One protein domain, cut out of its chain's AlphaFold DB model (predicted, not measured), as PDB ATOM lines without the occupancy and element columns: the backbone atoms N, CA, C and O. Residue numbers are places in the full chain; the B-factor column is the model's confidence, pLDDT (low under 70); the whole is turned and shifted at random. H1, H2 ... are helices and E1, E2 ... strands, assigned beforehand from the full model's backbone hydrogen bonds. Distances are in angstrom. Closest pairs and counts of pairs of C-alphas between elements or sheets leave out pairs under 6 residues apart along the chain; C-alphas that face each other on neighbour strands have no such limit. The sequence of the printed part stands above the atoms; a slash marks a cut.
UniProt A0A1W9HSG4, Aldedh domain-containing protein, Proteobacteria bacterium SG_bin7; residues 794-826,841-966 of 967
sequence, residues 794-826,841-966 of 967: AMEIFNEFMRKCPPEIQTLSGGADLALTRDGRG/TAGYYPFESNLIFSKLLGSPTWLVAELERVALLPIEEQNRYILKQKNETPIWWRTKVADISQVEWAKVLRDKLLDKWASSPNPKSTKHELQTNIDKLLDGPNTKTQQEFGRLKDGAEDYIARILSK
ATOM      1  N   ALA A 794     201.174 245.099 139.400       94.00
ATOM      2  CA  ALA A 794     201.990 244.098 138.708       94.00
ATOM      3  C   ALA A 794     201.445 243.791 137.298       94.00
ATOM      4  O   ALA A 794     202.217 243.759 136.341       94.00
ATOM      5  N   MET A 795     200.124 243.656 137.131       95.50
ATOM      6  CA  MET A 795     199.494 243.506 135.809       95.50
ATOM      7  C   MET A 795     199.697 244.744 134.918       95.50
ATOM      8  O   MET A 795     199.982 244.603 133.730       95.50
ATOM      9  N   GLU A 796     199.580 245.955 135.467       95.50
ATOM     10  CA  GLU A 796     199.802 247.225 134.755       95.50
ATOM     11  C   GLU A 796     201.265 247.363 134.287       95.50
ATOM     12  O   GLU A 796     201.507 247.665 133.116       95.50
ATOM     13  N   ILE A 797     202.234 247.050 135.155       93.56
ATOM     14  CA  ILE A 797     203.676 247.061 134.850       93.56
ATOM     15  C   ILE A 797     204.033 245.981 133.817       93.56
ATOM     16  O   ILE A 797     204.771 246.258 132.872       93.56
ATOM     17  N   PHE A 798     203.467 244.776 133.927       94.88
ATOM     18  CA  PHE A 798     203.619 243.738 132.904       94.88
ATOM     19  C   PHE A 798     203.056 244.193 131.545       94.88
ATOM     20  O   PHE A 798     203.731 244.076 130.523       94.88
ATOM     21  N   ASN A 799     201.856 244.783 131.526       95.56
ATOM     22  CA  ASN A 799     201.241 245.324 130.309       95.56
ATOM     23  C   ASN A 799     202.022 246.526 129.731       95.56
ATOM     24  O   ASN A 799     201.921 246.808 128.537       95.56
ATOM     25  N   GLU A 800     202.798 247.261 130.533       94.38
ATOM     26  CA  GLU A 800     203.753 248.248 130.021       94.38
ATOM     27  C   GLU A 800     204.964 247.595 129.362       94.38
ATOM     28  O   GLU A 800     205.284 247.936 128.224       94.38
ATOM     29  N   PHE A 801     205.600 246.640 130.038       93.25
ATOM     30  CA  PHE A 801     206.727 245.898 129.485       93.25
ATOM     31  C   PHE A 801     206.355 245.214 128.156       93.25
ATOM     32  O   PHE A 801     207.071 245.343 127.163       93.25
ATOM     33  N   MET A 802     205.188 244.564 128.088       92.00
ATOM     34  CA  MET A 802     204.729 243.897 126.867       92.00
ATOM     35  C   MET A 802     204.477 244.871 125.711       92.00
ATOM     36  O   MET A 802     204.792 244.531 124.575       92.00
ATOM     37  N   ARG A 803     204.014 246.106 125.967       93.81
ATOM     38  CA  ARG A 803     203.899 247.149 124.923       93.81
ATOM     39  C   ARG A 803     205.250 247.569 124.329       93.81
ATOM     40  O   ARG A 803     205.267 248.062 123.206       93.81
ATOM     41  N   LYS A 804     206.353 247.387 125.066       92.69
ATOM     42  CA  LYS A 804     207.730 247.651 124.605       92.69
ATOM     43  C   LYS A 804     208.361 246.441 123.896       92.69
ATOM     44  O   LYS A 804     209.372 246.587 123.216       92.69
ATOM     45  N   CYS A 805     207.778 245.247 124.030       87.94
ATOM     46  CA  CYS A 805     208.259 244.038 123.361       87.94
ATOM     47  C   CYS A 805     207.937 244.032 121.851       87.94
ATOM     48  O   CYS A 805     206.930 244.617 121.446       87.94
ATOM     49  N   PRO A 806     208.708 243.298 121.022       83.94
ATOM     50  CA  PRO A 806     208.371 243.064 119.616       83.94
ATOM     51  C   PRO A 806     206.968 242.446 119.425       83.94
ATOM     52  O   PRO A 806     206.532 241.670 120.286       83.94
ATOM     53  N   PRO A 807     206.259 242.727 118.313       82.19
ATOM     54  CA  PRO A 807     204.890 242.252 118.084       82.19
ATOM     55  C   PRO A 807     204.720 240.732 118.198       82.19
ATOM     56  O   PRO A 807     203.689 240.253 118.659       82.19
ATOM     57  N   GLU A 808     205.739 239.955 117.833       77.88
ATOM     58  CA  GLU A 808     205.720 238.495 117.908       77.88
ATOM     59  C   GLU A 808     205.655 238.016 119.365       77.88
ATOM     60  O   GLU A 808     204.895 237.099 119.684       77.88
ATOM     61  N   ILE A 809     206.382 238.687 120.266       81.00
ATOM     62  CA  ILE A 809     206.345 238.446 121.716       81.00
ATOM     63  C   ILE A 809     204.985 238.860 122.293       81.00
ATOM     64  O   ILE A 809     204.443 238.155 123.143       81.00
ATOM     65  N   GLN A 810     204.378 239.933 121.772       85.06
ATOM     66  CA  GLN A 810     203.009 240.332 122.124       85.06
ATOM     67  C   GLN A 810     201.942 239.301 121.699       85.06
ATOM     68  O   GLN A 810     200.824 239.360 122.198       85.06
ATOM     69  N   THR A 811     202.256 238.311 120.849       76.50
ATOM     70  CA  THR A 811     201.339 237.183 120.560       76.50
ATOM     71  C   THR A 811     201.472 235.992 121.516       76.50
ATOM     72  O   THR A 811     200.728 235.022 121.379       76.50
ATOM     73  N   LEU A 812     202.396 236.035 122.482       76.62
ATOM     74  CA  LEU A 812     202.630 234.933 123.418       76.62
ATOM     75  C   LEU A 812     201.732 235.008 124.662       76.62
ATOM     76  O   LEU A 812     201.231 236.064 125.050       76.62
ATOM     77  N   SER A 813     201.591 233.861 125.319       79.25
ATOM     78  CA  SER A 813     200.808 233.652 126.543       79.25
ATOM     79  C   SER A 813     201.645 232.890 127.572       79.25
ATOM     80  O   SER A 813     202.676 232.314 127.216       79.25
ATOM     81  N   GLY A 814     201.223 232.847 128.835       82.38
ATOM     82  CA  GLY A 814     201.921 232.118 129.899       82.38
ATOM     83  C   GLY A 814     201.820 232.825 131.246       82.38
ATOM     84  O   GLY A 814     200.774 233.369 131.594       82.38
ATOM     85  N   GLY A 815     202.915 232.812 132.003       86.62
ATOM     86  CA  GLY A 815     203.045 233.561 133.250       86.62
ATOM     87  C   GLY A 815     204.399 234.255 133.361       86.62
ATOM     88  O   GLY A 815     205.367 233.833 132.736       86.62
ATOM     89  N   ALA A 816     204.473 235.324 134.140       88.94
ATOM     90  CA  ALA A 816     205.692 236.057 134.456       88.94
ATOM     91  C   ALA A 816     205.776 236.272 135.969       88.94
ATOM     92  O   ALA A 816     204.757 236.485 136.629       88.94
ATOM     93  N   ASP A 817     206.987 236.200 136.508       88.38
ATOM     94  CA  ASP A 817     207.262 236.460 137.916       88.38
ATOM     95  C   ASP A 817     207.830 237.868 138.059       88.38
ATOM     96  O   ASP A 817     208.897 238.189 137.533       88.38
ATOM     97  N   LEU A 818     207.060 238.725 138.724       91.69
ATOM     98  CA  LEU A 818     207.285 240.161 138.844       91.69
ATOM     99  C   LEU A 818     207.230 240.525 140.323       91.69
ATOM    100  O   LEU A 818     206.250 240.206 140.989       91.69
ATOM    101  N   ALA A 819     208.249 241.205 140.841       90.69
ATOM    102  CA  ALA A 819     208.250 241.683 142.219       90.69
ATOM    103  C   ALA A 819     208.327 243.207 142.310       90.69
ATOM    104  O   ALA A 819     208.817 243.884 141.402       90.69
ATOM    105  N   LEU A 820     207.858 243.741 143.437       91.81
ATOM    106  CA  LEU A 820     208.053 245.137 143.808       91.81
ATOM    107  C   LEU A 820     209.328 245.283 144.647       91.81
ATOM    108  O   LEU A 820     209.581 244.508 145.570       91.81
ATOM    109  N   THR A 821     210.133 246.292 144.337       90.75
ATOM    110  CA  THR A 821     211.331 246.684 145.097       90.75
ATOM    111  C   THR A 821     210.976 247.625 146.245       90.75
ATOM    112  O   THR A 821     209.914 248.253 146.239       90.75
ATOM    113  N   ARG A 822     211.874 247.793 147.229       87.75
ATOM    114  CA  ARG A 822     211.644 248.741 148.342       87.75
ATOM    115  C   ARG A 822     211.493 250.203 147.909       87.75
ATOM    116  O   ARG A 822     210.801 250.956 148.584       87.75
ATOM    117  N   ASP A 823     212.086 250.590 146.780       87.50
ATOM    118  CA  ASP A 823     211.908 251.913 146.155       87.50
ATOM    119  C   ASP A 823     210.633 252.020 145.283       87.50
ATOM    120  O   ASP A 823     210.397 253.036 144.633       87.50
ATOM    121  N   GLY A 824     209.779 250.990 145.283       84.44
ATOM    122  CA  GLY A 824     208.450 251.010 144.674       84.44
ATOM    123  C   GLY A 824     208.403 250.732 143.169       84.44
ATOM    124  O   GLY A 824     207.301 250.734 142.603       84.44
ATOM    125  N   ARG A 825     209.542 250.461 142.517       89.25
ATOM    126  CA  ARG A 825     209.587 249.967 141.130       89.25
ATOM    127  C   ARG A 825     209.028 248.543 141.044       89.25
ATOM    128  O   ARG A 825     208.999 247.810 142.031       89.25
ATOM    129  N   GLY A 826     208.576 248.150 139.856       90.44
ATOM    130  CA  GLY A 826     208.294 246.752 139.530       90.44
ATOM    131  C   GLY A 826     209.383 246.200 138.621       90.44
ATOM    132  O   GLY A 826     209.805 246.882 137.688       90.44
ATOM    133  N   THR A 841     197.687 225.042 132.896       62.81
ATOM    134  CA  THR A 841     197.370 223.642 133.219       62.81
ATOM    135  C   THR A 841     196.362 223.576 134.368       62.81
ATOM    136  O   THR A 841     196.726 223.699 135.539       62.81
ATOM    137  N   ALA A 842     195.097 223.289 134.043       61.91
ATOM    138  CA  ALA A 842     193.985 223.307 135.002       61.91
ATOM    139  C   ALA A 842     194.106 222.291 136.155       61.91
ATOM    140  O   ALA A 842     193.461 222.459 137.185       61.91
ATOM    141  N   GLY A 843     194.947 221.259 136.020       61.41
ATOM    142  CA  GLY A 843     195.288 220.370 137.134       61.41
ATOM    143  C   GLY A 843     196.126 221.049 138.225       61.41
ATOM    144  O   GLY A 843     196.046 220.646 139.381       61.41
ATOM    145  N   TYR A 844     196.908 222.081 137.892       63.53
ATOM    146  CA  TYR A 844     197.805 222.756 138.834       63.53
ATOM    147  C   TYR A 844     197.175 224.018 139.431       63.53
ATOM    148  O   TYR A 844     197.112 224.133 140.651       63.53
ATOM    149  N   TYR A 845     196.669 224.920 138.586       75.25
ATOM    150  CA  TYR A 845     196.072 226.201 138.994       75.25
ATOM    151  C   TYR A 845     194.641 226.309 138.439       75.25
ATOM    152  O   TYR A 845     194.406 226.978 137.429       75.25
ATOM    153  N   PRO A 846     193.685 225.565 139.027       75.69
ATOM    154  CA  PRO A 846     192.374 225.322 138.431       75.69
ATOM    155  C   PRO A 846     191.565 226.602 138.217       75.69
ATOM    156  O   PRO A 846     190.968 226.760 137.152       75.69
ATOM    157  N   PHE A 847     191.561 227.530 139.177       82.38
ATOM    158  CA  PHE A 847     190.810 228.782 139.055       82.38
ATOM    159  C   PHE A 847     191.440 229.717 138.023       82.38
ATOM    160  O   PHE A 847     190.741 230.228 137.152       82.38
ATOM    161  N   GLU A 848     192.759 229.887 138.063       82.81
ATOM    162  CA  GLU A 848     193.499 230.775 137.170       82.81
ATOM    163  C   GLU A 848     193.447 230.279 135.713       82.81
ATOM    164  O   GLU A 848     193.151 231.066 134.814       82.81
ATOM    165  N   SER A 849     193.594 228.967 135.475       75.31
ATOM    166  CA  SER A 849     193.327 228.360 134.161       75.31
ATOM    167  C   SER A 849     191.898 228.628 133.683       75.31
ATOM    168  O   SER A 849     191.690 228.974 132.523       75.31
ATOM    169  N   ASN A 850     190.893 228.483 134.552       76.62
ATOM    170  CA  ASN A 850     189.494 228.668 134.161       76.62
ATOM    171  C   ASN A 850     189.122 230.147 133.950       76.62
ATOM    172  O   ASN A 850     188.298 230.435 133.083       76.62
ATOM    173  N   LEU A 851     189.765 231.100 134.634       79.06
ATOM    174  CA  LEU A 851     189.670 232.536 134.325       79.06
ATOM    175  C   LEU A 851     190.278 232.848 132.946       79.06
ATOM    176  O   LEU A 851     189.652 233.531 132.132       79.06
ATOM    177  N   ILE A 852     191.448 232.273 132.651       74.62
ATOM    178  CA  ILE A 852     192.126 232.344 131.347       74.62
ATOM    179  C   ILE A 852     191.241 231.786 130.221       74.62
ATOM    180  O   ILE A 852     191.016 232.468 129.218       74.62
ATOM    181  N   PHE A 853     190.649 230.602 130.403       71.31
ATOM    182  CA  PHE A 853     189.703 230.037 129.437       71.31
ATOM    183  C   PHE A 853     188.419 230.865 129.321       71.31
ATOM    184  O   PHE A 853     187.944 231.077 128.209       71.31
ATOM    185  N   SER A 854     187.896 231.417 130.420       72.31
ATOM    186  CA  SER A 854     186.704 232.281 130.376       72.31
ATOM    187  C   SER A 854     186.948 233.559 129.564       72.31
ATOM    188  O   SER A 854     186.065 234.039 128.853       72.31
ATOM    189  N   LYS A 855     188.175 234.098 129.612       73.69
ATOM    190  CA  LYS A 855     188.585 235.239 128.787       73.69
ATOM    191  C   LYS A 855     188.657 234.889 127.298       73.69
ATOM    192  O   LYS A 855     188.291 235.726 126.477       73.69
ATOM    193  N   LEU A 856     189.107 233.678 126.960       65.94
ATOM    194  CA  LEU A 856     189.195 233.178 125.581       65.94
ATOM    195  C   LEU A 856     187.829 232.834 124.979       65.94
ATOM    196  O   LEU A 856     187.585 233.139 123.816       65.94
ATOM    197  N   LEU A 857     186.937 232.247 125.776       64.12
ATOM    198  CA  LEU A 857     185.576 231.870 125.381       64.12
ATOM    199  C   LEU A 857     184.587 233.052 125.396       64.12
ATOM    200  O   LEU A 857     183.410 232.871 125.087       64.12
ATOM    201  N   GLY A 858     185.022 234.244 125.826       68.19
ATOM    202  CA  GLY A 858     184.162 235.424 126.002       68.19
ATOM    203  C   GLY A 858     183.028 235.243 127.024       68.19
ATOM    204  O   GLY A 858     182.122 236.070 127.086       68.19
ATOM    205  N   SER A 859     183.055 234.160 127.798       70.12
ATOM    206  CA  SER A 859     181.960 233.662 128.633       70.12
ATOM    207  C   SER A 859     182.523 232.824 129.792       70.12
ATOM    208  O   SER A 859     183.603 232.245 129.655       70.12
ATOM    209  N   PRO A 860     181.860 232.771 130.962       68.31
ATOM    210  CA  PRO A 860     182.388 232.053 132.117       68.31
ATOM    211  C   PRO A 860     182.384 230.536 131.892       68.31
ATOM    212  O   PRO A 860     181.353 229.934 131.595       68.31
ATOM    213  N   THR A 861     183.536 229.906 132.115       71.81
ATOM    214  CA  THR A 861     183.641 228.446 132.298       71.81
ATOM    215  C   THR A 861     182.773 227.968 133.465       71.81
ATOM    216  O   THR A 861     182.491 228.735 134.388       71.81
ATOM    217  N   TRP A 862     182.414 226.678 133.487       77.31
ATOM    218  CA  TRP A 862     181.628 226.102 134.587       77.31
ATOM    219  C   TRP A 862     182.253 226.360 135.969       77.31
ATOM    220  O   TRP A 862     181.528 226.722 136.887       77.31
ATOM    221  N   LEU A 863     183.582 226.249 136.125       76.56
ATOM    222  CA  LEU A 863     184.227 226.469 137.429       76.56
ATOM    223  C   LEU A 863     184.152 227.938 137.873       76.56
ATOM    224  O   LEU A 863     183.969 228.206 139.057       76.56
ATOM    225  N   VAL A 864     184.255 228.890 136.937       79.81
ATOM    226  CA  VAL A 864     184.069 230.319 137.237       79.81
ATOM    227  C   VAL A 864     182.600 230.612 137.555       79.81
ATOM    228  O   VAL A 864     182.323 231.272 138.549       79.81
ATOM    229  N   ALA A 865     181.654 230.073 136.782       76.31
ATOM    230  CA  ALA A 865     180.223 230.236 137.043       76.31
ATOM    231  C   ALA A 865     179.795 229.628 138.395       76.31
ATOM    232  O   ALA A 865     179.031 230.249 139.133       76.31
ATOM    233  N   GLU A 866     180.320 228.453 138.751       83.44
ATOM    234  CA  GLU A 866     180.099 227.810 140.051       83.44
ATOM    235  C   GLU A 866     180.733 228.615 141.193       83.44
ATOM    236  O   GLU A 866     180.106 228.791 142.234       83.44
ATOM    237  N   LEU A 867     181.930 229.176 140.994       86.56
ATOM    238  CA  LEU A 867     182.566 230.074 141.960       86.56
ATOM    239  C   LEU A 867     181.730 231.341 142.211       86.56
ATOM    240  O   LEU A 867     181.537 231.704 143.371       86.56
ATOM    241  N   GLU A 868     181.202 231.993 141.166       89.06
ATOM    242  CA  GLU A 868     180.280 233.128 141.345       89.06
ATOM    243  C   GLU A 868     178.985 232.689 142.047       89.06
ATOM    244  O   GLU A 868     178.522 233.363 142.968       89.06
ATOM    245  N   ARG A 869     178.420 231.531 141.675       92.44
ATOM    246  CA  ARG A 869     177.213 230.981 142.311       92.44
ATOM    247  C   ARG A 869     177.429 230.712 143.802       92.44
ATOM    248  O   ARG A 869     176.544 231.020 144.598       92.44
ATOM    249  N   VAL A 870     178.581 230.161 144.191       89.50
ATOM    250  CA  VAL A 870     178.935 229.927 145.599       89.50
ATOM    251  C   VAL A 870     179.169 231.255 146.325       89.50
ATOM    252  O   VAL A 870     178.623 231.435 147.407       89.50
ATOM    253  N   ALA A 871     179.867 232.225 145.723       91.94
ATOM    254  CA  ALA A 871     180.109 233.545 146.321       91.94
ATOM    255  C   ALA A 871     178.829 234.382 146.579       91.94
ATOM    256  O   ALA A 871     178.869 235.370 147.321       91.94
ATOM    257  N   LEU A 872     177.693 233.994 145.986       90.25
ATOM    258  CA  LEU A 872     176.367 234.575 146.233       90.25
ATOM    259  C   LEU A 872     175.577 233.889 147.366       90.25
ATOM    260  O   LEU A 872     174.560 234.436 147.794       90.25
ATOM    261  N   LEU A 873     176.017 232.730 147.866       92.94
ATOM    262  CA  LEU A 873     175.368 232.026 148.979       92.94
ATOM    263  C   LEU A 873     175.605 232.741 150.328       92.94
ATOM    264  O   LEU A 873     176.599 233.462 150.470       92.94
ATOM    265  N   PRO A 874     174.763 232.496 151.355       94.44
ATOM    266  CA  PRO A 874     175.076 232.833 152.745       94.44
ATOM    267  C   PRO A 874     176.456 232.310 153.170       94.44
ATOM    268  O   PRO A 874     176.897 231.257 152.710       94.44
ATOM    269  N   ILE A 875     177.136 233.008 154.080       93.88
ATOM    270  CA  ILE A 875     178.510 232.673 154.498       93.88
ATOM    271  C   ILE A 875     178.598 231.252 155.078       93.88
ATOM    272  O   ILE A 875     179.506 230.490 154.750       93.88
ATOM    273  N   GLU A 876     177.603 230.853 155.865       91.31
ATOM    274  CA  GLU A 876     177.463 229.515 156.441       91.31
ATOM    275  C   GLU A 876     177.165 228.434 155.379       91.31
ATOM    276  O   GLU A 876     177.264 227.242 155.663       91.31
ATOM    277  N   GLU A 877     176.797 228.814 154.153       92.50
ATOM    278  CA  GLU A 877     176.668 227.916 152.996       92.50
ATOM    279  C   GLU A 877     177.929 227.873 152.146       92.50
ATOM    280  O   GLU A 877     178.295 226.794 151.683       92.50
ATOM    281  N   GLN A 878     178.650 228.990 152.029       94.06
ATOM    282  CA  GLN A 878     180.000 229.011 151.463       94.06
ATOM    283  C   GLN A 878     180.945 228.126 152.284       94.06
ATOM    284  O   GLN A 878     181.609 227.254 151.725       94.06
ATOM    285  N   ASN A 879     180.919 228.246 153.614       93.62
ATOM    286  CA  ASN A 879     181.665 227.364 154.510       93.62
ATOM    287  C   ASN A 879     181.248 225.887 154.347       93.62
ATOM    288  O   ASN A 879     182.089 225.035 154.064       93.62
ATOM    289  N   ARG A 880     179.941 225.575 154.390       90.56
ATOM    290  CA  ARG A 880     179.432 224.209 154.132       90.56
ATOM    291  C   ARG A 880     179.741 223.682 152.721       90.56
ATOM    292  O   ARG A 880     179.657 222.469 152.514       90.56
ATOM    293  N   TYR A 881     180.073 224.539 151.756       89.62
ATOM    294  CA  TYR A 881     180.564 224.146 150.433       89.62
ATOM    295  C   TYR A 881     182.070 223.853 150.454       89.62
ATOM    296  O   TYR A 881     182.488 222.818 149.932       89.62
ATOM    297  N   ILE A 882     182.869 224.710 151.101       90.44
ATOM    298  CA  ILE A 882     184.314 224.523 151.319       90.44
ATOM    299  C   ILE A 882     184.578 223.207 152.063       90.44
ATOM    300  O   ILE A 882     185.365 222.386 151.598       90.44
ATOM    301  N   LEU A 883     183.875 222.949 153.170       88.06
ATOM    302  CA  LEU A 883     184.101 221.769 154.016       88.06
ATOM    303  C   LEU A 883     183.677 220.430 153.378       88.06
ATOM    304  O   LEU A 883     183.970 219.371 153.930       88.06
ATOM    305  N   LYS A 884     183.017 220.455 152.211       86.31
ATOM    306  CA  LYS A 884     182.737 219.258 151.392       86.31
ATOM    307  C   LYS A 884     183.867 218.906 150.420       86.31
ATOM    308  O   LYS A 884     183.849 217.814 149.856       86.31
ATOM    309  N   GLN A 885     184.823 219.809 150.201       85.62
ATOM    310  CA  GLN A 885     185.964 219.580 149.311       85.62
ATOM    311  C   GLN A 885     187.047 218.758 150.024       85.62
ATOM    312  O   GLN A 885     187.040 218.623 151.250       85.62
ATOM    313  N   LYS A 886     188.004 218.199 149.275       74.38
ATOM    314  CA  LYS A 886     189.107 217.425 149.870       74.38
ATOM    315  C   LYS A 886     190.051 218.331 150.654       74.38
ATOM    316  O   LYS A 886     190.383 219.415 150.184       74.38
ATOM    317  N   ASN A 887     190.557 217.859 151.796       65.81
ATOM    318  CA  ASN A 887     191.561 218.593 152.575       65.81
ATOM    319  C   ASN A 887     192.777 218.963 151.706       65.81
ATOM    320  O   ASN A 887     193.173 220.121 151.667       65.81
ATOM    321  N   GLU A 888     193.333 217.989 150.976       67.75
ATOM    322  CA  GLU A 888     194.509 218.175 150.126       67.75
ATOM    323  C   GLU A 888     194.590 217.071 149.057       67.75
ATOM    324  O   GLU A 888     194.379 215.894 149.354       67.75
ATOM    325  N   THR A 889     194.940 217.442 147.823       62.97
ATOM    326  CA  THR A 889     195.448 216.513 146.798       62.97
ATOM    327  C   THR A 889     196.742 217.111 146.240       62.97
ATOM    328  O   THR A 889     196.683 218.236 145.725       62.97
ATOM    329  N   PRO A 890     197.899 216.417 146.324       59.75
ATOM    330  CA  PRO A 890     199.168 216.924 145.806       59.75
ATOM    331  C   PRO A 890     199.060 217.344 144.342       59.75
ATOM    332  O   PRO A 890     198.476 216.629 143.530       59.75
ATOM    333  N   ILE A 891     199.635 218.502 144.007       54.06
ATOM    334  CA  ILE A 891     199.381 219.213 142.742       54.06
ATOM    335  C   ILE A 891     199.634 218.355 141.486       54.06
ATOM    336  O   ILE A 891     198.886 218.427 140.517       54.06
ATOM    337  N   TRP A 892     200.620 217.456 141.550       49.28
ATOM    338  CA  TRP A 892     201.012 216.530 140.481       49.28
ATOM    339  C   TRP A 892     200.110 215.288 140.331       49.28
ATOM    340  O   TRP A 892     200.302 214.511 139.398       49.28
ATOM    341  N   TRP A 893     199.170 215.062 141.255       51.06
ATOM    342  CA  TRP A 893     198.257 213.904 141.286       51.06
ATOM    343  C   TRP A 893     196.782 214.297 141.099       51.06
ATOM    344  O   TRP A 893     195.899 213.446 141.200       51.06
ATOM    345  N   ARG A 894     196.505 215.576 140.829       59.06
ATOM    346  CA  ARG A 894     195.161 216.093 140.546       59.06
ATOM    347  C   ARG A 894     194.707 215.662 139.151       59.06
ATOM    348  O   ARG A 894     195.451 215.774 138.181       59.06
ATOM    349  N   THR A 895     193.476 215.174 139.062       53.81
ATOM    350  CA  THR A 895     192.867 214.598 137.849       53.81
ATOM    351  C   THR A 895     191.415 215.024 137.626       53.81
ATOM    352  O   THR A 895     190.887 214.794 136.539       53.81
ATOM    353  N   LYS A 896     190.756 215.624 138.629       60.84
ATOM    354  CA  LYS A 896     189.343 216.036 138.607       60.84
ATOM    355  C   LYS A 896     189.137 217.352 139.366       60.84
ATOM    356  O   LYS A 896     189.892 217.673 140.277       60.84
ATOM    357  N   VAL A 897     188.039 218.060 139.085       59.38
ATOM    358  CA  VAL A 897     187.586 219.232 139.876       59.38
ATOM    359  C   VAL A 897     187.420 218.898 141.369       59.38
ATOM    360  O   VAL A 897     187.722 219.719 142.227       59.38
ATOM    361  N   ALA A 898     187.023 217.667 141.701       64.38
ATOM    362  CA  ALA A 898     186.921 217.187 143.084       64.38
ATOM    363  C   ALA A 898     188.281 217.000 143.801       64.38
ATOM    364  O   ALA A 898     188.309 216.511 144.931       64.38
ATOM    365  N   ASP A 899     189.403 217.343 143.158       67.81
ATOM    366  CA  ASP A 899     190.748 217.335 143.746       67.81
ATOM    367  C   ASP A 899     191.217 218.731 144.211       67.81
ATOM    368  O   ASP A 899     192.268 218.826 144.853       67.81
ATOM    369  N   ILE A 900     190.448 219.794 143.924       79.44
ATOM    370  CA  ILE A 900     190.681 221.154 144.442       79.44
ATOM    371  C   ILE A 900     190.549 221.131 145.971       79.44
ATOM    372  O   ILE A 900     189.599 220.556 146.510       79.44
ATOM    373  N   SER A 901     191.500 221.744 146.679       85.81
ATOM    374  CA  SER A 901     191.520 221.716 148.145       85.81
ATOM    375  C   SER A 901     190.496 222.655 148.788       85.81
ATOM    376  O   SER A 901     190.087 223.664 148.202       85.81
ATOM    377  N   GLN A 902     190.153 222.377 150.050       89.69
ATOM    378  CA  GLN A 902     189.402 223.311 150.902       89.69
ATOM    379  C   GLN A 902     190.084 224.690 150.965       89.69
ATOM    380  O   GLN A 902     189.405 225.710 150.913       89.69
ATOM    381  N   VAL A 903     191.421 224.727 151.020       88.94
ATOM    382  CA  VAL A 903     192.225 225.958 151.148       88.94
ATOM    383  C   VAL A 903     192.164 226.824 149.885       88.94
ATOM    384  O   VAL A 903     192.081 228.046 149.991       88.94
ATOM    385  N   GLU A 904     192.140 226.227 148.692       88.00
ATOM    386  CA  GLU A 904     192.002 226.974 147.433       88.00
ATOM    387  C   GLU A 904     190.608 227.594 147.283       88.00
ATOM    388  O   GLU A 904     190.500 228.786 146.990       88.00
ATOM    389  N   TRP A 905     189.543 226.829 147.555       91.19
ATOM    390  CA  TRP A 905     188.176 227.365 147.578       91.19
ATOM    391  C   TRP A 905     188.020 228.476 148.625       91.19
ATOM    392  O   TRP A 905     187.497 229.547 148.317       91.19
ATOM    393  N   ALA A 906     188.524 228.246 149.839       93.31
ATOM    394  CA  ALA A 906     188.515 229.214 150.929       93.31
ATOM    395  C   ALA A 906     189.237 230.518 150.562       93.31
ATOM    396  O   ALA A 906     188.702 231.600 150.806       93.31
ATOM    397  N   LYS A 907     190.415 230.432 149.925       92.88
ATOM    398  CA  LYS A 907     191.187 231.597 149.474       92.88
ATOM    399  C   LYS A 907     190.402 232.447 148.477       92.88
ATOM    400  O   LYS A 907     190.258 233.645 148.692       92.88
ATOM    401  N   VAL A 908     189.863 231.846 147.415       91.38
ATOM    402  CA  VAL A 908     189.204 232.615 146.345       91.38
ATOM    403  C   VAL A 908     187.852 233.190 146.799       91.38
ATOM    404  O   VAL A 908     187.505 234.309 146.419       91.38
ATOM    405  N   LEU A 909     187.108 232.483 147.659       94.25
ATOM    406  CA  LEU A 909     185.868 233.004 148.252       94.25
ATOM    407  C   LEU A 909     186.137 234.141 149.253       94.25
ATOM    408  O   LEU A 909     185.429 235.149 149.234       94.25
ATOM    409  N   ARG A 910     187.199 234.031 150.066       94.69
ATOM    410  CA  ARG A 910     187.686 235.116 150.935       94.69
ATOM    411  C   ARG A 910     188.042 236.353 150.115       94.69
ATOM    412  O   ARG A 910     187.574 237.440 150.434       94.69
ATOM    413  N   ASP A 911     188.839 236.186 149.065       93.81
ATOM    414  CA  ASP A 911     189.315 237.293 148.230       93.81
ATOM    415  C   ASP A 911     188.125 238.031 147.581       93.81
ATOM    416  O   ASP A 911     188.018 239.251 147.701       93.81
ATOM    417  N   LYS A 912     187.133 237.291 147.056       91.44
ATOM    418  CA  LYS A 912     185.862 237.857 146.562       91.44
ATOM    419  C   LYS A 912     185.044 238.599 147.626       91.44
ATOM    420  O   LYS A 912     184.411 239.609 147.314       91.44
ATOM    421  N   LEU A 913     185.024 238.115 148.871       91.31
ATOM    422  CA  LEU A 913     184.332 238.783 149.978       91.31
ATOM    423  C   LEU A 913     185.010 240.117 150.344       91.31
ATOM    424  O   LEU A 913     184.318 241.100 150.617       91.31
ATOM    425  N   LEU A 914     186.345 240.167 150.287       91.56
ATOM    426  CA  LEU A 914     187.129 241.389 150.494       91.56
ATOM    427  C   LEU A 914     186.926 242.398 149.351       91.56
ATOM    428  O   LEU A 914     186.636 243.559 149.640       91.56
ATOM    429  N   ASP A 915     186.972 241.961 148.087       89.31
ATOM    430  CA  ASP A 915     186.658 242.787 146.903       89.31
ATOM    431  C   ASP A 915     185.257 243.420 146.998       89.31
ATOM    432  O   ASP A 915     185.078 244.626 146.796       89.31
ATOM    433  N   LYS A 916     184.245 242.616 147.353       87.06
ATOM    434  CA  LYS A 916     182.845 243.058 147.481       87.06
ATOM    435  C   LYS A 916     182.663 244.124 148.567       87.06
ATOM    436  O   LYS A 916     181.898 245.068 148.374       87.06
ATOM    437  N   TRP A 917     183.371 244.004 149.691       85.94
ATOM    438  CA  TRP A 917     183.354 245.027 150.741       85.94
ATOM    439  C   TRP A 917     184.171 246.268 150.361       85.94
ATOM    440  O   TRP A 917     183.726 247.386 150.609       85.94
ATOM    441  N   ALA A 918     185.333 246.108 149.724       83.62
ATOM    442  CA  ALA A 918     186.187 247.228 149.327       83.62
ATOM    443  C   ALA A 918     185.536 248.121 148.252       83.62
ATOM    444  O   ALA A 918     185.681 249.345 148.304       83.62
ATOM    445  N   SER A 919     184.793 247.514 147.320       81.19
ATOM    446  CA  SER A 919     184.088 248.191 146.218       81.19
ATOM    447  C   SER A 919     182.752 248.835 146.615       81.19
ATOM    448  O   SER A 919     182.334 249.805 145.984       81.19
ATOM    449  N   SER A 920     182.079 248.353 147.663       70.69
ATOM    450  CA  SER A 920     180.887 248.998 148.246       70.69
ATOM    451  C   SER A 920     180.926 248.986 149.785       70.69
ATOM    452  O   SER A 920     180.129 248.299 150.429       70.69
ATOM    453  N   PRO A 921     181.844 249.765 150.395       62.19
ATOM    454  CA  PRO A 921     182.072 249.795 151.836       62.19
ATOM    455  C   PRO A 921     180.967 250.602 152.520       62.19
ATOM    456  O   PRO A 921     181.097 251.802 152.767       62.19
ATOM    457  N   ASN A 922     179.851 249.935 152.801       56.94
ATOM    458  CA  ASN A 922     178.702 250.507 153.493       56.94
ATOM    459  C   ASN A 922     179.126 250.999 154.897       56.94
ATOM    460  O   ASN A 922     179.622 250.193 155.684       56.94
ATOM    461  N   PRO A 923     178.882 252.272 155.272       52.28
ATOM    462  CA  PRO A 923     179.194 252.784 156.613       52.28
ATOM    463  C   PRO A 923     178.536 252.006 157.764       52.28
ATOM    464  O   PRO A 923     178.990 252.101 158.902       52.28
ATOM    465  N   LYS A 924     177.478 251.229 157.485       48.72
ATOM    466  CA  LYS A 924     176.841 250.318 158.449       48.72
ATOM    467  C   LYS A 924     177.497 248.934 158.520       48.72
ATOM    468  O   LYS A 924     177.415 248.316 159.576       48.72
ATOM    469  N   SER A 925     178.166 248.461 157.460       57.38
ATOM    470  CA  SER A 925     178.906 247.190 157.496       57.38
ATOM    471  C   SER A 925     180.265 247.400 158.154       57.38
ATOM    472  O   SER A 925     181.293 247.597 157.494       57.38
ATOM    473  N   THR A 926     180.233 247.447 159.484       68.81
ATOM    474  CA  THR A 926     181.400 247.705 160.332       68.81
ATOM    475  C   THR A 926     182.525 246.697 160.081       68.81
ATOM    476  O   THR A 926     182.282 245.572 159.642       68.81
ATOM    477  N   LYS A 927     183.764 247.062 160.453       77.50
ATOM    478  CA  LYS A 927     184.922 246.144 160.463       77.50
ATOM    479  C   LYS A 927     184.563 244.781 161.077       77.50
ATOM    480  O   LYS A 927     184.941 243.743 160.547       77.50
ATOM    481  N   HIS A 928     183.813 244.809 162.179       80.31
ATOM    482  CA  HIS A 928     183.409 243.635 162.944       80.31
ATOM    483  C   HIS A 928     182.477 242.693 162.165       80.31
ATOM    484  O   HIS A 928     182.631 241.481 162.280       80.31
ATOM    485  N   GLU A 929     181.566 243.213 161.335       82.25
ATOM    486  CA  GLU A 929     180.683 242.382 160.501       82.25
ATOM    487  C   GLU A 929     181.480 241.628 159.428       82.25
ATOM    488  O   GLU A 929     181.351 240.411 159.304       82.25
ATOM    489  N   LEU A 930     182.362 242.324 158.697       86.75
ATOM    490  CA  LEU A 930     183.230 241.673 157.712       86.75
ATOM    491  C   LEU A 930     184.149 240.644 158.379       86.75
ATOM    492  O   LEU A 930     184.265 239.531 157.879       86.75
ATOM    493  N   GLN A 931     184.777 240.997 159.503       86.88
ATOM    494  CA  GLN A 931     185.685 240.100 160.215       86.88
ATOM    495  C   GLN A 931     184.933 238.856 160.731       86.88
ATOM    496  O   GLN A 931     185.391 237.747 160.493       86.88
ATOM    497  N   THR A 932     183.708 239.013 161.251       88.69
ATOM    498  CA  THR A 932     182.810 237.895 161.609       88.69
ATOM    499  C   THR A 932     182.450 237.017 160.404       88.69
ATOM    500  O   THR A 932     182.398 235.793 160.517       88.69
ATOM    501  N   ASN A 933     182.214 237.608 159.230       91.12
ATOM    502  CA  ASN A 933     181.919 236.857 158.008       91.12
ATOM    503  C   ASN A 933     183.155 236.111 157.471       91.12
ATOM    504  O   ASN A 933     183.030 234.971 157.031       91.12
ATOM    505  N   ILE A 934     184.350 236.698 157.565       92.94
ATOM    506  CA  ILE A 934     185.629 236.023 157.281       92.94
ATOM    507  C   ILE A 934     185.860 234.881 158.286       92.94
ATOM    508  O   ILE A 934     186.247 233.781 157.889       92.94
ATOM    509  N   ASP A 935     185.562 235.103 159.569       91.00
ATOM    510  CA  ASP A 935     185.706 234.109 160.631       91.00
ATOM    511  C   ASP A 935     184.836 232.873 160.407       91.00
ATOM    512  O   ASP A 935     185.345 231.756 160.519       91.00
ATOM    513  N   LYS A 936     183.561 233.084 160.053       91.88
ATOM    514  CA  LYS A 936     182.582 232.041 159.703       91.88
ATOM    515  C   LYS A 936     182.902 231.335 158.385       91.88
ATOM    516  O   LYS A 936     182.719 230.127 158.282       91.88
ATOM    517  N   LEU A 937     183.354 232.073 157.365       93.00
ATOM    518  CA  LEU A 937     183.747 231.497 156.074       93.00
ATOM    519  C   LEU A 937     184.900 230.502 156.255       93.00
ATOM    520  O   LEU A 937     184.907 229.437 155.639       93.00
ATOM    521  N   LEU A 938     185.842 230.858 157.131       91.56
ATOM    522  CA  LEU A 938     187.093 230.155 157.399       91.56
ATOM    523  C   LEU A 938     187.079 229.414 158.753       91.56
ATOM    524  O   LEU A 938     188.125 229.271 159.388       91.56
ATOM    525  N   ASP A 939     185.912 228.954 159.210       84.19
ATOM    526  CA  ASP A 939     185.805 227.988 160.312       84.19
ATOM    527  C   ASP A 939     185.985 226.552 159.775       84.19
ATOM    528  O   ASP A 939     185.608 226.257 158.636       84.19
ATOM    529  N   GLY A 940     186.614 225.651 160.535       68.75
ATOM    530  CA  GLY A 940     187.135 224.397 159.977       68.75
ATOM    531  C   GLY A 940     187.292 223.242 160.973       68.75
ATOM    532  O   GLY A 940     187.679 223.472 162.115       68.75
ATOM    533  N   PRO A 941     187.060 221.977 160.558       55.69
ATOM    534  CA  PRO A 941     186.932 220.837 161.470       55.69
ATOM    535  C   PRO A 941     188.240 220.075 161.765       55.69
ATOM    536  O   PRO A 941     188.192 219.066 162.463       55.69
ATOM    537  N   ASN A 942     189.395 220.472 161.210       63.12
ATOM    538  CA  ASN A 942     190.669 219.769 161.428       63.12
ATOM    539  C   ASN A 942     191.866 220.724 161.570       63.12
ATOM    540  O   ASN A 942     191.905 221.773 160.928       63.12
ATOM    541  N   THR A 943     192.864 220.322 162.359       58.62
ATOM    542  CA  THR A 943     194.000 221.161 162.783       58.62
ATOM    543  C   THR A 943     194.927 221.614 161.652       58.62
ATOM    544  O   THR A 943     195.382 222.758 161.678       58.62
ATOM    545  N   LYS A 944     195.190 220.785 160.627       61.88
ATOM    546  CA  LYS A 944     196.030 221.207 159.487       61.88
ATOM    547  C   LYS A 944     195.330 222.307 158.686       61.88
ATOM    548  O   LYS A 944     195.905 223.374 158.481       61.88
ATOM    549  N   THR A 945     194.081 222.074 158.282       72.81
ATOM    550  CA  THR A 945     193.306 223.070 157.527       72.81
ATOM    551  C   THR A 945     193.038 224.324 158.364       72.81
ATOM    552  O   THR A 945     193.119 225.421 157.824       72.81
ATOM    553  N   GLN A 946     192.829 224.201 159.682       79.69
ATOM    554  CA  GLN A 946     192.742 225.344 160.602       79.69
ATOM    555  C   GLN A 946     194.008 226.218 160.593       79.69
ATOM    556  O   GLN A 946     193.876 227.439 160.632       79.69
ATOM    557  N   GLN A 947     195.221 225.653 160.496       82.25
ATOM    558  CA  GLN A 947     196.447 226.466 160.428       82.25
ATOM    559  C   GLN A 947     196.512 227.298 159.133       82.25
ATOM    560  O   GLN A 947     196.917 228.462 159.155       82.25
ATOM    561  N   GLU A 948     196.090 226.730 158.003       86.25
ATOM    562  CA  GLU A 948     196.056 227.438 156.717       86.25
ATOM    563  C   GLU A 948     194.894 228.439 156.639       86.25
ATOM    564  O   GLU A 948     195.075 229.553 156.149       86.25
ATOM    565  N   PHE A 949     193.730 228.098 157.200       91.00
ATOM    566  CA  PHE A 949     192.603 229.018 157.370       91.00
ATOM    567  C   PHE A 949     192.961 230.179 158.309       91.00
ATOM    568  O   PHE A 949     192.580 231.310 158.024       91.00
ATOM    569  N   GLY A 950     193.757 229.947 159.357       88.56
ATOM    570  CA  GLY A 950     194.318 230.998 160.211       88.56
ATOM    571  C   GLY A 950     195.141 232.008 159.409       88.56
ATOM    572  O   GLY A 950     194.833 233.192 159.425       88.56
ATOM    573  N   ARG A 951     196.085 231.539 158.579       89.25
ATOM    574  CA  ARG A 951     196.852 232.420 157.670       89.25
ATOM    575  C   ARG A 951     195.967 233.142 156.647       89.25
ATOM    576  O   ARG A 951     196.261 234.275 156.261       89.25
ATOM    577  N   LEU A 952     194.879 232.507 156.198       91.69
ATOM    578  CA  LEU A 952     193.882 233.160 155.350       91.69
ATOM    579  C   LEU A 952     193.128 234.274 156.103       91.69
ATOM    580  O   LEU A 952     192.877 235.315 155.490       91.69
ATOM    581  N   LYS A 953     192.819 234.099 157.398       92.56
ATOM    582  CA  LYS A 953     192.254 235.141 158.277       92.56
ATOM    583  C   LYS A 953     193.255 236.279 158.502       92.56
ATOM    584  O   LYS A 953     192.920 237.416 158.179       92.56
ATOM    585  N   ASP A 954     194.491 235.984 158.913       90.25
ATOM    586  CA  ASP A 954     195.563 236.976 159.130       90.25
ATOM    587  C   ASP A 954     195.723 237.919 157.919       90.25
ATOM    588  O   ASP A 954     195.708 239.147 158.042       90.25
ATOM    589  N   GLY A 955     195.801 237.337 156.714       90.50
ATOM    590  CA  GLY A 955     195.931 238.079 155.459       90.50
ATOM    591  C   GLY A 955     194.705 238.926 155.086       90.50
ATOM    592  O   GLY A 955     194.852 239.913 154.361       90.50
ATOM    593  N   ALA A 956     193.513 238.572 155.583       91.44
ATOM    594  CA  ALA A 956     192.306 239.390 155.459       91.44
ATOM    595  C   ALA A 956     192.295 240.535 156.480       91.44
ATOM    596  O   ALA A 956     192.004 241.672 156.106       91.44
ATOM    597  N   GLU A 957     192.656 240.278 157.741       89.62
ATOM    598  CA  GLU A 957     192.737 241.314 158.780       89.62
ATOM    599  C   GLU A 957     193.713 242.431 158.402       89.62
ATOM    600  O   GLU A 957     193.389 243.614 158.536       89.62
ATOM    601  N   ASP A 958     194.880 242.067 157.868       90.06
ATOM    602  CA  ASP A 958     195.895 243.009 157.403       90.06
ATOM    603  C   ASP A 958     195.427 243.832 156.181       90.06
ATOM    604  O   ASP A 958     195.664 245.045 156.110       90.06
ATOM    605  N   TYR A 959     194.688 243.222 155.246       90.44
ATOM    606  CA  TYR A 959     194.056 243.958 154.144       90.44
ATOM    607  C   TYR A 959     192.981 244.938 154.647       90.44
ATOM    608  O   TYR A 959     192.991 246.114 154.273       90.44
ATOM    609  N   ILE A 960     192.102 244.500 155.551       87.56
ATOM    610  CA  ILE A 960     191.071 245.349 156.165       87.56
ATOM    611  C   ILE A 960     191.730 246.518 156.915       87.56
ATOM    612  O   ILE A 960     191.323 247.670 156.751       87.56
ATOM    613  N   ALA A 961     192.797 246.254 157.675       86.00
ATOM    614  CA  ALA A 961     193.577 247.280 158.359       86.00
ATOM    615  C   ALA A 961     194.249 248.261 157.379       86.00
ATOM    616  O   ALA A 961     194.260 249.461 157.649       86.00
ATOM    617  N   ARG A 962     194.767 247.798 156.226       87.19
ATOM    618  CA  ARG A 962     195.260 248.687 155.153       87.19
ATOM    619  C   ARG A 962     194.165 249.623 154.648       87.19
ATOM    620  O   ARG A 962     194.394 250.829 154.623       87.19
ATOM    621  N   ILE A 963     193.008 249.089 154.256       83.44
ATOM    622  CA  ILE A 963     191.915 249.882 153.669       83.44
ATOM    623  C   ILE A 963     191.369 250.910 154.665       83.44
ATOM    624  O   ILE A 963     191.143 252.055 154.282       83.44
ATOM    625  N   LEU A 964     191.227 250.541 155.943       81.12
ATOM    626  CA  LEU A 964     190.805 251.468 156.998       81.12
ATOM    627  C   LEU A 964     191.869 252.524 157.343       81.12
ATOM    628  O   LEU A 964     191.508 253.592 157.808       81.12
ATOM    629  N   SER A 965     193.159 252.266 157.092       79.38
ATOM    630  CA  SER A 965     194.236 253.258 157.276       79.38
ATOM    631  C   SER A 965     194.445 254.215 156.089       79.38
ATOM    632  O   SER A 965     195.322 255.073 156.147       79.38
ATOM    633  N   LYS A 966     193.675 254.053 155.000       72.44
ATOM    634  CA  LYS A 966     193.713 254.896 153.786       72.44
ATOM    635  C   LYS A 966     192.492 255.832 153.658       72.44
ATOM    636  O   LYS A 966     192.320 256.435 152.599       72.44
TER     637      LYS A 966
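This is residues 794 to 826 and 841 to 966 of the 967 residues of the protein "Aldedh domain-containing protein" of Proteobacteria bacterium SG_bin7 (UniProt A0A1W9HSG4). Three helices, H6, H7 and H8, stand side by side in an up-and-down bundle, each running against the one before it, and H5 packs on one end of H6 and H7. H4 packs on H6, H3 follows beyond H4, and H1, H2 and strand E1 make a small second lobe separate from the bundle. The printed part has 159 residues with eight named helices and one named strand, in the order H1 H2 E1 H3 H4 H5 H6 H7 H8, and its class is mostly helix. It is only just compact, close to loose, with a radius of gyration of the C-alphas of 18.0 A and spans of 50 by 43 by 30 A.

The longest helix, H8, covers residues 943 to 964 and runs 31.0 A, ending with C-alpha 964 at (190.805, 251.468, 156.998). H6, residues 902 to 919, is 25.9 A long and begins with C-alpha 902 at (189.402, 223.311, 150.902). H7 holds residues 927 to 937, H5 residues 875 to 882, H4 residues 862 to 871 and H3 residues 846 to 856. H1, residues 794 to 804, begins with C-alpha 794 at (201.990, 244.098, 138.708). H2 is residues 807 to 810, and E1, residues 814 to 820, is 20.0 A long.

H6 is the hub, touching four helices. It touches H8 at a shallow tilt of 14 degrees, the same way, with Lys 907 and Leu 952 the closest C-alphas at 6.7 A. H6 and H7 form a hairpin, touching at 6.7 A between the C-alphas of Arg 910 and Ile 934. H7 and H8 form another at a shallow tilt of 23 degrees; residues 953 to 960 alone of H8 touch H7, closest at the C-alphas of Ile 934 and Lys 953, 6.8 A. H5 touches H7, closest at the C-alphas of Asn 879 and Leu 937, 4.9 A. H4 touches H6, with residues 909 to 913 alone of H6, at a steep tilt of 62 degrees; the closest C-alphas are Ala 871 and Leu 909, 6.1 A. H3 touches H4, closest at the C-alphas of Asn 850 and Val 864, 6.5 A. H1 and H2 only just touch, only at the corner, with 3 pairs of C-alphas within 8 A, the closest Met 802 and Gln 810 at 6.2 A. The closest C-alphas of H1 and E1, Ala 794 and Leu 818, are 6.6 A apart, and E1 pairs with no named strand. H1 and H6 are apart, as are E1 and H8. Each O i to N i+4 pair is within hydrogen-bond range in H1 and H3 to H8; H2 is too short for one.

The C-alphas farthest apart, those of Pro 806 and Pro 941, are 52.0 A apart. Residues 827 to 840 are not printed, and C-alphas 826 and 841 are 26.3 A apart across the cut. The link from H5 to H6, residues 883 to 901, is long. Mean pLDDT of the printed part is 81.3, and 32 residues are under 70, among them 887 to 899 and 921 to 926.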